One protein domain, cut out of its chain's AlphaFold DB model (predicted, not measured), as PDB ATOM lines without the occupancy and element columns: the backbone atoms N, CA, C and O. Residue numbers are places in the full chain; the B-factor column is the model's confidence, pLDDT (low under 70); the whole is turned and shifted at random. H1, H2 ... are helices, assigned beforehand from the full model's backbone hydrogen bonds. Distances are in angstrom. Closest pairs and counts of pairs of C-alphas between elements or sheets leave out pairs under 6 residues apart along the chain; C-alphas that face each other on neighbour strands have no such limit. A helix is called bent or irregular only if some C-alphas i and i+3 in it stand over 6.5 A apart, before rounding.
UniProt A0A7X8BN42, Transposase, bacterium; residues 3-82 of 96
ATOM      1  N   VAL A   3     -16.450  24.800 -23.143       74.75
ATOM      2  CA  VAL A   3     -15.836  26.016 -23.700       74.75
ATOM      3  C   VAL A   3     -14.446  26.273 -23.104       74.75
ATOM      4  O   VAL A   3     -13.480  26.408 -23.839       74.75
ATOM      5  N   GLU A   4     -14.298  26.185 -21.777       81.62
ATOM      6  CA  GLU A   4     -12.977  26.320 -21.126       81.62
ATOM      7  C   GLU A   4     -11.915  25.354 -21.666       81.62
ATOM      8  O   GLU A   4     -10.733  25.673 -21.708       81.62
ATOM      9  N   ARG A   5     -12.321  24.149 -22.086       84.25
ATOM     10  CA  ARG A   5     -11.380  23.163 -22.626       84.25
ATOM     11  C   ARG A   5     -10.969  23.478 -24.061       84.25
ATOM     12  O   ARG A   5      -9.827  23.204 -24.410       84.25
ATOM     13  N   SER A   6     -11.882  23.998 -24.884       84.25
ATOM     14  CA  SER A   6     -11.512  24.446 -26.229       84.25
ATOM     15  C   SER A   6     -10.563  25.635 -26.154       84.25
ATOM     16  O   SER A   6      -9.539  25.591 -26.816       84.25
ATOM     17  N   HIS A   7     -10.814  26.601 -25.260       87.88
ATOM     18  CA  HIS A   7      -9.892  27.720 -25.042       87.88
ATOM     19  C   HIS A   7      -8.503  27.252 -24.612       87.88
ATOM     20  O   HIS A   7      -7.522  27.634 -25.234       87.88
ATOM     21  N   LEU A   8      -8.423  26.337 -23.640       93.06
ATOM     22  CA  LEU A   8      -7.138  25.759 -23.249       93.06
ATOM     23  C   LEU A   8      -6.429  25.052 -24.417       93.06
ATOM     24  O   LEU A   8      -5.213  25.119 -24.530       93.06
ATOM     25  N   THR A   9      -7.183  24.385 -25.296       94.31
ATOM     26  CA  THR A   9      -6.606  23.723 -26.478       94.31
ATOM     27  C   THR A   9      -6.030  24.747 -27.455       94.31
ATOM     28  O   THR A   9      -4.939  24.534 -27.974       94.31
ATOM     29  N   ASP A  10      -6.734  25.854 -27.695       94.62
ATOM     30  CA  ASP A  10      -6.227  26.936 -28.539       94.62
ATOM     31  C   ASP A  10      -4.966  27.564 -27.919       94.62
ATOM     32  O   ASP A  10      -3.985  27.798 -28.623       94.62
ATOM     33  N   ASP A  11      -4.946  27.775 -26.601       95.19
ATOM     34  CA  ASP A  11      -3.776  28.298 -25.888       95.19
ATOM     35  C   ASP A  11      -2.561  27.372 -26.036       95.19
ATOM     36  O   ASP A  11      -1.488  27.811 -26.449       95.19
ATOM     37  N   GLU A  12      -2.726  26.086 -25.724       96.00
ATOM     38  CA  GLU A  12      -1.630  25.113 -25.668       96.00
ATOM     39  C   GLU A  12      -1.126  24.680 -27.048       96.00
ATOM     40  O   GLU A  12       0.075  24.458 -27.218       96.00
ATOM     41  N   GLU A  13      -2.014  24.554 -28.034       95.94
ATOM     42  CA  GLU A  13      -1.685  23.929 -29.320       95.94
ATOM     43  C   GLU A  13      -1.608  24.911 -30.490       95.94
ATOM     44  O   GLU A  13      -1.020  24.570 -31.519       95.94
ATOM     45  N   PHE A  14      -2.148  26.124 -30.345       96.12
ATOM     46  CA  PHE A  14      -2.107  27.145 -31.388       96.12
ATOM     47  C   PHE A  14      -1.338  28.393 -30.958       96.12
ATOM     48  O   PHE A  14      -0.339  28.727 -31.595       96.12
ATOM     49  N   TYR A  15      -1.742  29.063 -29.876       96.00
ATOM     50  CA  TYR A  15      -1.109  30.314 -29.462       96.00
ATOM     51  C   TYR A  15       0.309  30.092 -28.939       96.00
ATOM     52  O   TYR A  15       1.253  30.606 -29.530       96.00
ATOM     53  N   LEU A  16       0.501  29.306 -27.876       96.56
ATOM     54  CA  LEU A  16       1.825  29.122 -27.267       96.56
ATOM     55  C   LEU A  16       2.908  28.661 -28.264       96.56
ATOM     56  O   LEU A  16       4.009  29.216 -28.213       96.56
ATOM     57  N   PRO A  17       2.642  27.721 -29.195       94.94
ATOM     58  CA  PRO A  17       3.664  27.273 -30.140       94.94
ATOM     59  C   PRO A  17       3.996  28.289 -31.240       94.94
ATOM     60  O   PRO A  17       5.118  28.285 -31.741       94.94
ATOM     61  N   MET A  18       3.036  29.132 -31.638       93.69
ATOM     62  CA  MET A  18       3.133  29.937 -32.864       93.69
ATOM     63  C   MET A  18       3.160  31.449 -32.628       93.69
ATOM     64  O   MET A  18       3.469  32.188 -33.560       93.69
ATOM     65  N   ILE A  19       2.875  31.935 -31.415       93.75
ATOM     66  CA  ILE A  19       2.680  33.370 -31.141       93.75
ATOM     67  C   ILE A  19       3.887  34.235 -31.515       93.75
ATOM     68  O   ILE A  19       3.720  35.370 -31.947       93.75
ATOM     69  N   LEU A  20       5.103  33.694 -31.405       95.75
ATOM     70  CA  LEU A  20       6.335  34.400 -31.772       95.75
ATOM     71  C   LEU A  20       6.660  34.327 -33.274       95.75
ATOM     72  O   LEU A  20       7.614  34.956 -33.722       95.75
ATOM     73  N   CYS A  21       5.906  33.549 -34.053       94.38
ATOM     74  CA  CYS A  21       6.110  33.384 -35.492       94.38
ATOM     75  C   CYS A  21       5.328  34.401 -36.333       94.38
ATOM     76  O   CYS A  21       5.598  34.518 -37.528       94.38
ATOM     77  N   TRP A  22       4.365  35.114 -35.747       96.75
ATOM     78  CA  TRP A  22       3.535  36.081 -36.460       96.75
ATOM     79  C   TRP A  22       4.075  37.493 -36.278       96.75
ATOM     80  O   TRP A  22       4.227  37.973 -35.158       96.75
ATOM     81  N   ASN A  23       4.340  38.168 -37.392       96.62
ATOM     82  CA  ASN A  23       4.860  39.539 -37.386       96.62
ATOM     83  C   ASN A  23       3.767  40.588 -37.628       96.62
ATOM     84  O   ASN A  23       3.978  41.774 -37.384       96.62
ATOM     85  N   ASP A  24       2.616  40.152 -38.131       95.50
ATOM     86  CA  ASP A  24       1.485  40.997 -38.477       95.50
ATOM     87  C   ASP A  24       0.169  40.209 -38.391       95.50
ATOM     88  O   ASP A  24       0.141  38.981 -38.235       95.50
ATOM     89  N   THR A  25      -0.937  40.942 -38.486       94.31
ATOM     90  CA  THR A  25      -2.284  40.387 -38.382       94.31
ATOM     91  C   THR A  25      -2.628  39.431 -39.526       94.31
ATOM     92  O   THR A  25      -3.341  38.459 -39.302       94.31
ATOM     93  N   ASP A  26      -2.115  39.641 -40.740       94.88
ATOM     94  CA  ASP A  26      -2.397  38.762 -41.884       94.88
ATOM     95  C   ASP A  26      -1.765  37.371 -41.690       94.88
ATOM     96  O   ASP A  26      -2.417  36.345 -41.903       94.88
ATOM     97  N   GLN A  27      -0.527  37.316 -41.193       96.44
ATOM     98  CA  GLN A  27       0.148  36.067 -40.819       96.44
ATOM     99  C   GLN A  27      -0.604  35.320 -39.712       96.44
ATOM    100  O   GLN A  27      -0.752  34.093 -39.782       96.44
ATOM    101  N   PHE A  28      -1.107  36.057 -38.719       95.81
ATOM    102  CA  PHE A  28      -1.959  35.503 -37.674       95.81
ATOM    103  C   PHE A  28      -3.254  34.921 -38.257       95.81
ATOM    104  O   PHE A  28      -3.541  33.747 -38.033       95.81
ATOM    105  N   LEU A  29      -4.001  35.688 -39.059       95.62
ATOM    106  CA  LEU A  29      -5.280  35.257 -39.638       95.62
ATOM    107  C   LEU A  29      -5.126  34.020 -40.529       95.62
ATOM    108  O   LEU A  29      -5.916  33.082 -40.426       95.62
ATOM    109  N   LYS A  30      -4.072  33.964 -41.351       96.00
ATOM    110  CA  LYS A  30      -3.749  32.776 -42.159       96.00
ATOM    111  C   LYS A  30      -3.477  31.553 -41.287       96.00
ATOM    112  O   LYS A  30      -3.966  30.462 -41.582       96.00
ATOM    113  N   SER A  31      -2.729  31.734 -40.201       96.88
ATOM    114  CA  SER A  31      -2.420  30.653 -39.262       96.88
ATOM    115  C   SER A  31      -3.657  30.200 -38.489       96.88
ATOM    116  O   SER A  31      -3.861  29.002 -38.325       96.88
ATOM    117  N   ALA A  32      -4.524  31.127 -38.088       96.12
ATOM    118  CA  ALA A  32      -5.794  30.829 -37.438       96.12
ATOM    119  C   ALA A  32      -6.756  30.083 -38.381       96.12
ATOM    120  O   ALA A  32      -7.429  29.137 -37.970       96.12
ATOM    121  N   GLN A  33      -6.788  30.439 -39.669       96.75
ATOM    122  CA  GLN A  33      -7.578  29.704 -40.660       96.75
ATOM    123  C   GLN A  33      -7.046  28.276 -40.848       96.75
ATOM    124  O   GLN A  33      -7.824  27.321 -40.914       96.75
ATOM    125  N   ALA A  34      -5.721  28.107 -40.887       96.25
ATOM    126  CA  ALA A  34      -5.094  26.788 -40.905       96.25
ATOM    127  C   ALA A  34      -5.381  26.000 -39.615       96.25
ATOM    128  O   ALA A  34      -5.616  24.790 -39.669       96.25
ATOM    129  N   TRP A  35      -5.432  26.676 -38.466       96.75
ATOM    130  CA  TRP A  35      -5.797  26.060 -37.197       96.75
ATOM    131  C   TRP A  35      -7.224  25.515 -37.213       96.75
ATOM    132  O   TRP A  35      -7.418  24.372 -36.808       96.75
ATOM    133  N   GLN A  36      -8.203  26.232 -37.778       96.06
ATOM    134  CA  GLN A  36      -9.557  25.684 -37.949       96.06
ATOM    135  C   GLN A  36      -9.557  24.376 -38.746       96.06
ATOM    136  O   GLN A  36     -10.232  23.420 -38.363       96.06
ATOM    137  N   TYR A  37      -8.760  24.295 -39.817       96.75
ATOM    138  CA  TYR A  37      -8.615  23.055 -40.577       96.75
ATOM    139  C   TYR A  37      -8.062  21.920 -39.713       96.75
ATOM    140  O   TYR A  37      -8.613  20.814 -39.700       96.75
ATOM    141  N   VAL A  38      -6.995  22.184 -38.959       96.94
ATOM    142  CA  VAL A  38      -6.408  21.191 -38.054       96.94
ATOM    143  C   VAL A  38      -7.433  20.766 -37.005       96.94
ATOM    144  O   VAL A  38      -7.717  19.576 -36.887       96.94
ATOM    145  N   TYR A  39      -8.042  21.713 -36.301       95.88
ATOM    146  CA  TYR A  39      -8.957  21.464 -35.195       95.88
ATOM    147  C   TYR A  39     -10.226  20.707 -35.623       95.88
ATOM    148  O   TYR A  39     -10.614  19.741 -34.954       95.88
ATOM    149  N   ASN A  40     -10.846  21.099 -36.745       95.88
ATOM    150  CA  ASN A  40     -12.130  20.552 -37.200       95.88
ATOM    151  C   ASN A  40     -12.000  19.269 -38.035       95.88
ATOM    152  O   ASN A  40     -12.906  18.431 -37.992       95.88
ATOM    153  N   LEU A  41     -10.904  19.086 -38.784       95.88
ATOM    154  CA  LEU A  41     -10.770  17.955 -39.714       95.88
ATOM    155  C   LEU A  41      -9.727  16.925 -39.282       95.88
ATOM    156  O   LEU A  41      -9.913  15.744 -39.574       95.88
ATOM    157  N   LYS A  42      -8.636  17.336 -38.623       96.56
ATOM    158  CA  LYS A  42      -7.463  16.468 -38.397       96.56
ATOM    159  C   LYS A  42      -7.259  16.058 -36.948       96.56
ATOM    160  O   LYS A  42      -6.892  14.914 -36.692       96.56
ATOM    161  N   ARG A  43      -7.481  16.973 -36.011       95.56
ATOM    162  CA  ARG A  43      -7.203  16.770 -34.594       95.56
ATOM    163  C   ARG A  43      -8.151  15.709 -34.025       95.56
ATOM    164  O   ARG A  43      -9.365  15.844 -34.192       95.56
ATOM    165  N   PRO A  44      -7.649  14.675 -33.333       95.69
ATOM    166  CA  PRO A  44      -8.501  13.737 -32.617       95.69
ATOM    167  C   PRO A  44      -9.067  14.380 -31.347       95.69
ATOM    168  O   PRO A  44      -8.363  15.074 -30.614       95.69
ATOM    169  N   HIS A  45     -10.342  14.124 -31.047       95.06
ATOM    170  CA  HIS A  45     -10.976  14.612 -29.819       95.06
ATOM    171  C   HIS A  45     -11.404  13.456 -28.923       95.06
ATOM    172  O   HIS A  45     -12.086  12.525 -29.346       95.06
ATOM    173  N   PHE A  46     -11.062  13.544 -27.639       92.38
ATOM    174  CA  PHE A  46     -11.368  12.512 -26.635       92.38
ATOM    175  C   PHE A  46     -12.410  12.964 -25.605       92.38
ATOM    176  O   PHE A  46     -12.609  12.332 -24.568       92.38
ATOM    177  N   GLY A  47     -13.112  14.066 -25.886       89.88
ATOM    178  CA  GLY A  47     -14.283  14.471 -25.114       89.88
ATOM    179  C   GLY A  47     -15.369  13.386 -25.103       89.88
ATOM    180  O   GLY A  47     -15.407  12.500 -25.959       89.88
ATOM    181  N   LYS A  48     -16.285  13.460 -24.128       91.56
ATOM    182  CA  LYS A  48     -17.382  12.490 -23.975       91.56
ATOM    183  C   LYS A  48     -18.132  12.303 -25.301       91.56
ATOM    184  O   LYS A  48     -18.733  13.251 -25.800       91.56
ATOM    185  N   GLY A  49     -18.122  11.078 -25.825       92.12
ATOM    186  CA  GLY A  49     -18.818  10.702 -27.060       92.12
ATOM    187  C   GLY A  49     -18.053  10.966 -28.364       92.12
ATOM    188  O   GLY A  49     -18.576  10.617 -29.421       92.12
ATOM    189  N   MET A  50     -16.843  11.534 -28.310       95.12
ATOM    190  CA  MET A  50     -16.022  11.792 -29.502       95.12
ATOM    191  C   MET A  50     -15.249  10.553 -29.967       95.12
ATOM    192  O   MET A  50     -15.146  10.322 -31.164       95.12
ATOM    193  N   GLY A  51     -14.741   9.735 -29.038       95.00
ATOM    194  CA  GLY A  51     -14.076   8.469 -29.376       95.00
ATOM    195  C   GLY A  51     -12.818   8.621 -30.239       95.00
ATOM    196  O   GLY A  51     -12.510   7.720 -31.009       95.00
ATOM    197  N   GLY A  52     -12.121   9.757 -30.154       96.38
ATOM    198  CA  GLY A  52     -10.940  10.054 -30.968       96.38
ATOM    199  C   GLY A  52     -11.253  10.622 -32.354       96.38
ATOM    200  O   GLY A  52     -10.328  10.971 -33.079       96.38
ATOM    201  N   LEU A  53     -12.529  10.756 -32.730       97.75
ATOM    202  CA  LEU A  53     -12.913  11.365 -34.001       97.75
ATOM    203  C   LEU A  53     -12.637  12.875 -33.997       97.75
ATOM    204  O   LEU A  53     -12.750  13.533 -32.959       97.75
ATOM    205  N   SER A  54     -12.327  13.429 -35.171       96.25
ATOM    206  CA  SER A  54     -12.373  14.877 -35.386       96.25
ATOM    207  C   SER A  54     -13.826  15.380 -35.357       96.25
ATOM    208  O   SER A  54     -14.751  14.576 -35.516       96.25
ATOM    209  N   PRO A  55     -14.072  16.687 -35.160       95.00
ATOM    210  CA  PRO A  55     -15.417  17.253 -35.180       95.00
ATOM    211  C   PRO A  55     -16.181  16.912 -36.461       95.00
ATOM    212  O   PRO A  55     -17.319  16.450 -36.378       95.00
ATOM    213  N   LEU A  56     -15.540  17.029 -37.630       95.88
ATOM    214  CA  LEU A  56     -16.158  16.652 -38.901       95.88
ATOM    215  C   LEU A  56     -16.480  15.154 -38.959       95.88
ATOM    216  O   LEU A  56     -17.614  14.784 -39.255       95.88
ATOM    217  N   ALA A  57     -15.516  14.289 -38.628       96.50
ATOM    218  CA  ALA A  57     -15.741  12.843 -38.639       96.50
ATOM    219  C   ALA A  57     -16.854  12.441 -37.658       96.50
ATOM    220  O   ALA A  57     -17.655  11.546 -37.936       96.50
ATOM    221  N   LYS A  58     -16.957  13.138 -36.520       96.62
ATOM    222  CA  LYS A  58     -18.046  12.935 -35.571       96.62
ATOM    223  C   LYS A  58     -19.393  13.342 -36.165       96.62
ATOM    224  O   LYS A  58     -20.337  12.567 -36.036       96.62
ATOM    225  N   LEU A  59     -19.491  14.496 -36.821       95.06
ATOM    226  CA  LEU A  59     -20.719  14.936 -37.490       95.06
ATOM    227  C   LEU A  59     -21.149  13.954 -38.587       95.06
ATOM    228  O   LEU A  59     -22.311  13.548 -38.626       95.06
ATOM    229  N   GLN A  60     -20.207  13.484 -39.400       95.31
ATOM    230  CA  GLN A  60     -20.463  12.466 -40.423       95.31
ATOM    231  C   GLN A  60     -20.962  11.152 -39.804       95.31
ATOM    232  O   GLN A  60     -21.949  10.583 -40.266       95.31
ATOM    233  N   SER A  61     -20.370  10.707 -38.685       96.31
ATOM    234  CA  SER A  61     -20.838   9.511 -37.957       96.31
ATOM    235  C   SER A  61     -22.272   9.632 -37.420       96.31
ATOM    236  O   SER A  61     -22.913   8.622 -37.144       96.31
ATOM    237  N   LEU A  62     -22.774  10.863 -37.266       95.88
ATOM    238  CA  LEU A  62     -24.142  11.166 -36.839       95.88
ATOM    239  C   LEU A  62     -25.108  11.362 -38.023       95.88
ATOM    240  O   LEU A  62     -26.280  11.656 -37.801       95.88
ATOM    241  N   GLY A  63     -24.644  11.193 -39.265       96.06
ATOM    242  CA  GLY A  63     -25.452  11.330 -40.481       96.06
ATOM    243  C   GLY A  63     -25.388  12.708 -41.148       96.06
ATOM    244  O   GLY A  63     -26.029  12.913 -42.180       96.06
ATOM    245  N   CYS A  64     -24.604  13.653 -40.621       92.94
ATOM    246  CA  CYS A  64     -24.409  14.974 -41.225       92.94
ATOM    247  C   CYS A  64     -23.338  14.919 -42.330       92.94
ATOM    248  O   CYS A  64     -22.215  15.381 -42.142       92.94
ATOM    249  N   ASN A  65     -23.684  14.335 -43.480       90.81
ATOM    250  CA  ASN A  65     -22.739  14.094 -44.583       90.81
ATOM    251  C   ASN A  65     -22.692  15.206 -45.645       90.81
ATOM    252  O   ASN A  65     -21.790  15.211 -46.475       90.81
ATOM    253  N   HIS A  66     -23.650  16.136 -45.627       90.31
ATOM    254  CA  HIS A  66     -23.789  17.210 -46.618       90.31
ATOM    255  C   HIS A  66     -23.610  18.579 -45.955       90.31
ATOM    256  O   HIS A  66     -24.514  19.410 -45.965       90.31
ATOM    257  N   LEU A  67     -22.474  18.768 -45.285       88.06
ATOM    258  CA  LEU A  67     -22.119  20.045 -44.674       88.06
ATOM    259  C   LEU A  67     -21.337  20.887 -45.679       88.06
ATOM    260  O   LEU A  67     -20.459  20.372 -46.363       88.06
ATOM    261  N   ASP A  68     -21.675  22.170 -45.747       91.12
ATOM    262  CA  ASP A  68     -20.934  23.147 -46.537       91.12
ATOM    263  C   ASP A  68     -19.539  23.353 -45.930       91.12
ATOM    264  O   ASP A  68     -19.398  23.465 -44.705       91.12
ATOM    265  N   ASP A  69     -18.512  23.433 -46.773       87.81
ATOM    266  CA  ASP A  69     -17.139  23.678 -46.333       87.81
ATOM    267  C   ASP A  69     -17.015  24.999 -45.561       87.81
ATOM    268  O   ASP A  69     -16.233  25.072 -44.619       87.81
ATOM    269  N   ASN A  70     -17.843  26.006 -45.857       89.75
ATOM    270  CA  ASN A  70     -17.900  27.266 -45.110       89.75
ATOM    271  C   ASN A  70     -18.436  27.095 -43.683       89.75
ATOM    272  O   ASN A  70     -18.189  27.941 -42.830       89.75
ATOM    273  N   PHE A  71     -19.183  26.028 -43.396       89.56
ATOM    274  CA  PHE A  71     -19.589  25.711 -42.026       89.56
ATOM    275  C   PHE A  71     -18.457  25.015 -41.261       89.56
ATOM    276  O   PHE A  71     -18.287  25.218 -40.062       89.56
ATOM    277  N   ILE A  72     -17.679  24.187 -41.958       92.00
ATOM    278  CA  ILE A  72     -16.583  23.408 -41.376       92.00
ATOM    279  C   ILE A  72     -15.333  24.283 -41.175       92.00
ATOM    280  O   ILE A  72     -14.618  24.137 -40.185       92.00
ATOM    281  N   LEU A  73     -15.065  25.176 -42.122       94.12
ATOM    282  CA  LEU A  73     -13.925  26.086 -42.186       94.12
ATOM    283  C   LEU A  73     -14.443  27.519 -42.233       94.12
ATOM    284  O   LEU A  73     -14.155  28.263 -43.173       94.12
ATOM    285  N   PHE A  74     -15.241  27.884 -41.231       92.94
ATOM    286  CA  PHE A  74     -15.812  29.220 -41.153       92.94
ATOM    287  C   PHE A  74     -14.710  30.278 -41.305       92.94
ATOM    288  O   PHE A  74     -13.647  30.119 -40.699       92.94
ATOM    289  N   PRO A  75     -14.898  31.334 -42.111       92.25
ATOM    290  CA  PRO A  75     -13.856  32.333 -42.302       92.25
ATOM    291  C   PRO A  75     -13.402  32.937 -40.969       92.25
ATOM    292  O   PRO A  75     -14.226  33.401 -40.177       92.25
ATOM    293  N   VAL A  76     -12.092  32.933 -40.709       93.25
ATOM    294  CA  VAL A  76     -11.528  33.684 -39.583       93.25
ATOM    295  C   VAL A  76     -11.605  35.169 -39.912       93.25
ATOM    296  O   VAL A  76     -11.085  35.614 -40.932       93.25
ATOM    297  N   ILE A  77     -12.249  35.927 -39.031       90.31
ATOM    298  CA  ILE A  77     -12.484  37.362 -39.190       90.31
ATOM    299  C   ILE A  77     -12.055  38.104 -37.927       90.31
ATOM    300  O   ILE A  77     -12.232  37.606 -36.813       90.31
ATOM    301  N   LEU A  78     -11.517  39.310 -38.097       89.31
ATOM    302  CA  LEU A  78     -11.304  40.229 -36.985       89.31
ATOM    303  C   LEU A  78     -12.636  40.872 -36.626       89.31
ATOM    304  O   LEU A  78     -13.230  41.593 -37.427       89.31
ATOM    305  N   LEU A  79     -13.104  40.625 -35.408       84.88
ATOM    306  CA  LEU A  79     -14.359  41.208 -34.939       84.88
ATOM    307  C   LEU A  79     -14.288  42.741 -34.856       84.88
ATOM    308  O   LEU A  79     -15.298  43.400 -35.090       84.88
ATOM    309  N   ASP A  80     -13.102  43.303 -34.610       81.19
ATOM    310  CA  ASP A  80     -12.876  44.753 -34.567       81.19
ATOM    311  C   ASP A  80     -13.207  45.439 -35.903       81.19
ATOM    312  O   ASP A  80     -13.696  46.569 -35.919       81.19
ATOM    313  N   GLU A  81     -13.027  44.744 -37.031       78.50
ATOM    314  CA  GLU A  81     -13.375  45.260 -38.362       78.50
ATOM    315  C   GLU A  81     -14.885  45.194 -38.649       78.50
ATOM    316  O   GLU A  81     -15.395  45.908 -39.513       78.50
ATOM    317  N   LEU A  82     -15.626  44.377 -37.896       73.06
ATOM    318  CA  LEU A  82     -17.079  44.216 -38.016       73.06
ATOM    319  C   LEU A  82     -17.860  45.145 -37.083       73.06
ATOM    320  O   LEU A  82     -19.090  45.195 -37.152       73.06
TER     321      LEU A  82
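This is residues 3 to 82 of the 96 residues of the protein "Transposase" of bacterium (UniProt A0A7X8BN42). The long helix H2 makes the middle of an elongated helical domain, with the kinked helix H1 slanting past one side of it and the chain after H3, with the short helices H4 and H5, running back past another side toward the end where H2 begins, H4 close to H2 and H5 apart from it. H3 sits near the last residues of H2, reached by a loop of residues 43 to 54 with no named element. The printed part has 80 residues with five named helices, H1 to H5 in chain order, and no named strand; its class is all helix. It is only just loose, close to compact, with a radius of gyration of the C-alphas of 14.0 A and spans of 41 by 25 by 19 A.

H1, residues 3 to 21, begins at C-alpha 3 (-15.836, 26.016, -23.700) and is 26.0 A long. It has a kink of 43 degrees near residue 15 and is irregular, with C-alphas 17 and 20 7.8 A apart. H2, residues 25 to 42, is 24.5 A long. H3 is residues 55 to 61, H4 residues 69 to 72, and H5 residues 79 to 82, ending at C-alpha 82 (-17.079, 44.216, -38.016).

H1 and H2 are close but not clearly touching, closest at the C-alphas of Phe 14 and Trp 35, 7.0 A, at a steep tilt of 49 degrees, opposite ways. H2 touches H3 with residues 39 to 41 alone, closest at the C-alphas of Asn 40 and Pro 55, 5.1 A. H4 is close to H2 but not clearly touching, closest at the C-alphas of Asn 40 and Ile 72, 6.7 A. H5 is apart from H2. Every O i to N i+4 pair is within hydrogen-bond range in H2 and H3, 10 of 15 in H1; H4 and H5 are too short for one.

The C-alphas farthest apart, of Asn 23 and Gly 63, are 41.5 A apart. The printed part has no cut; H2 to H3 is a long link. No printed residue is under 70 in pLDDT.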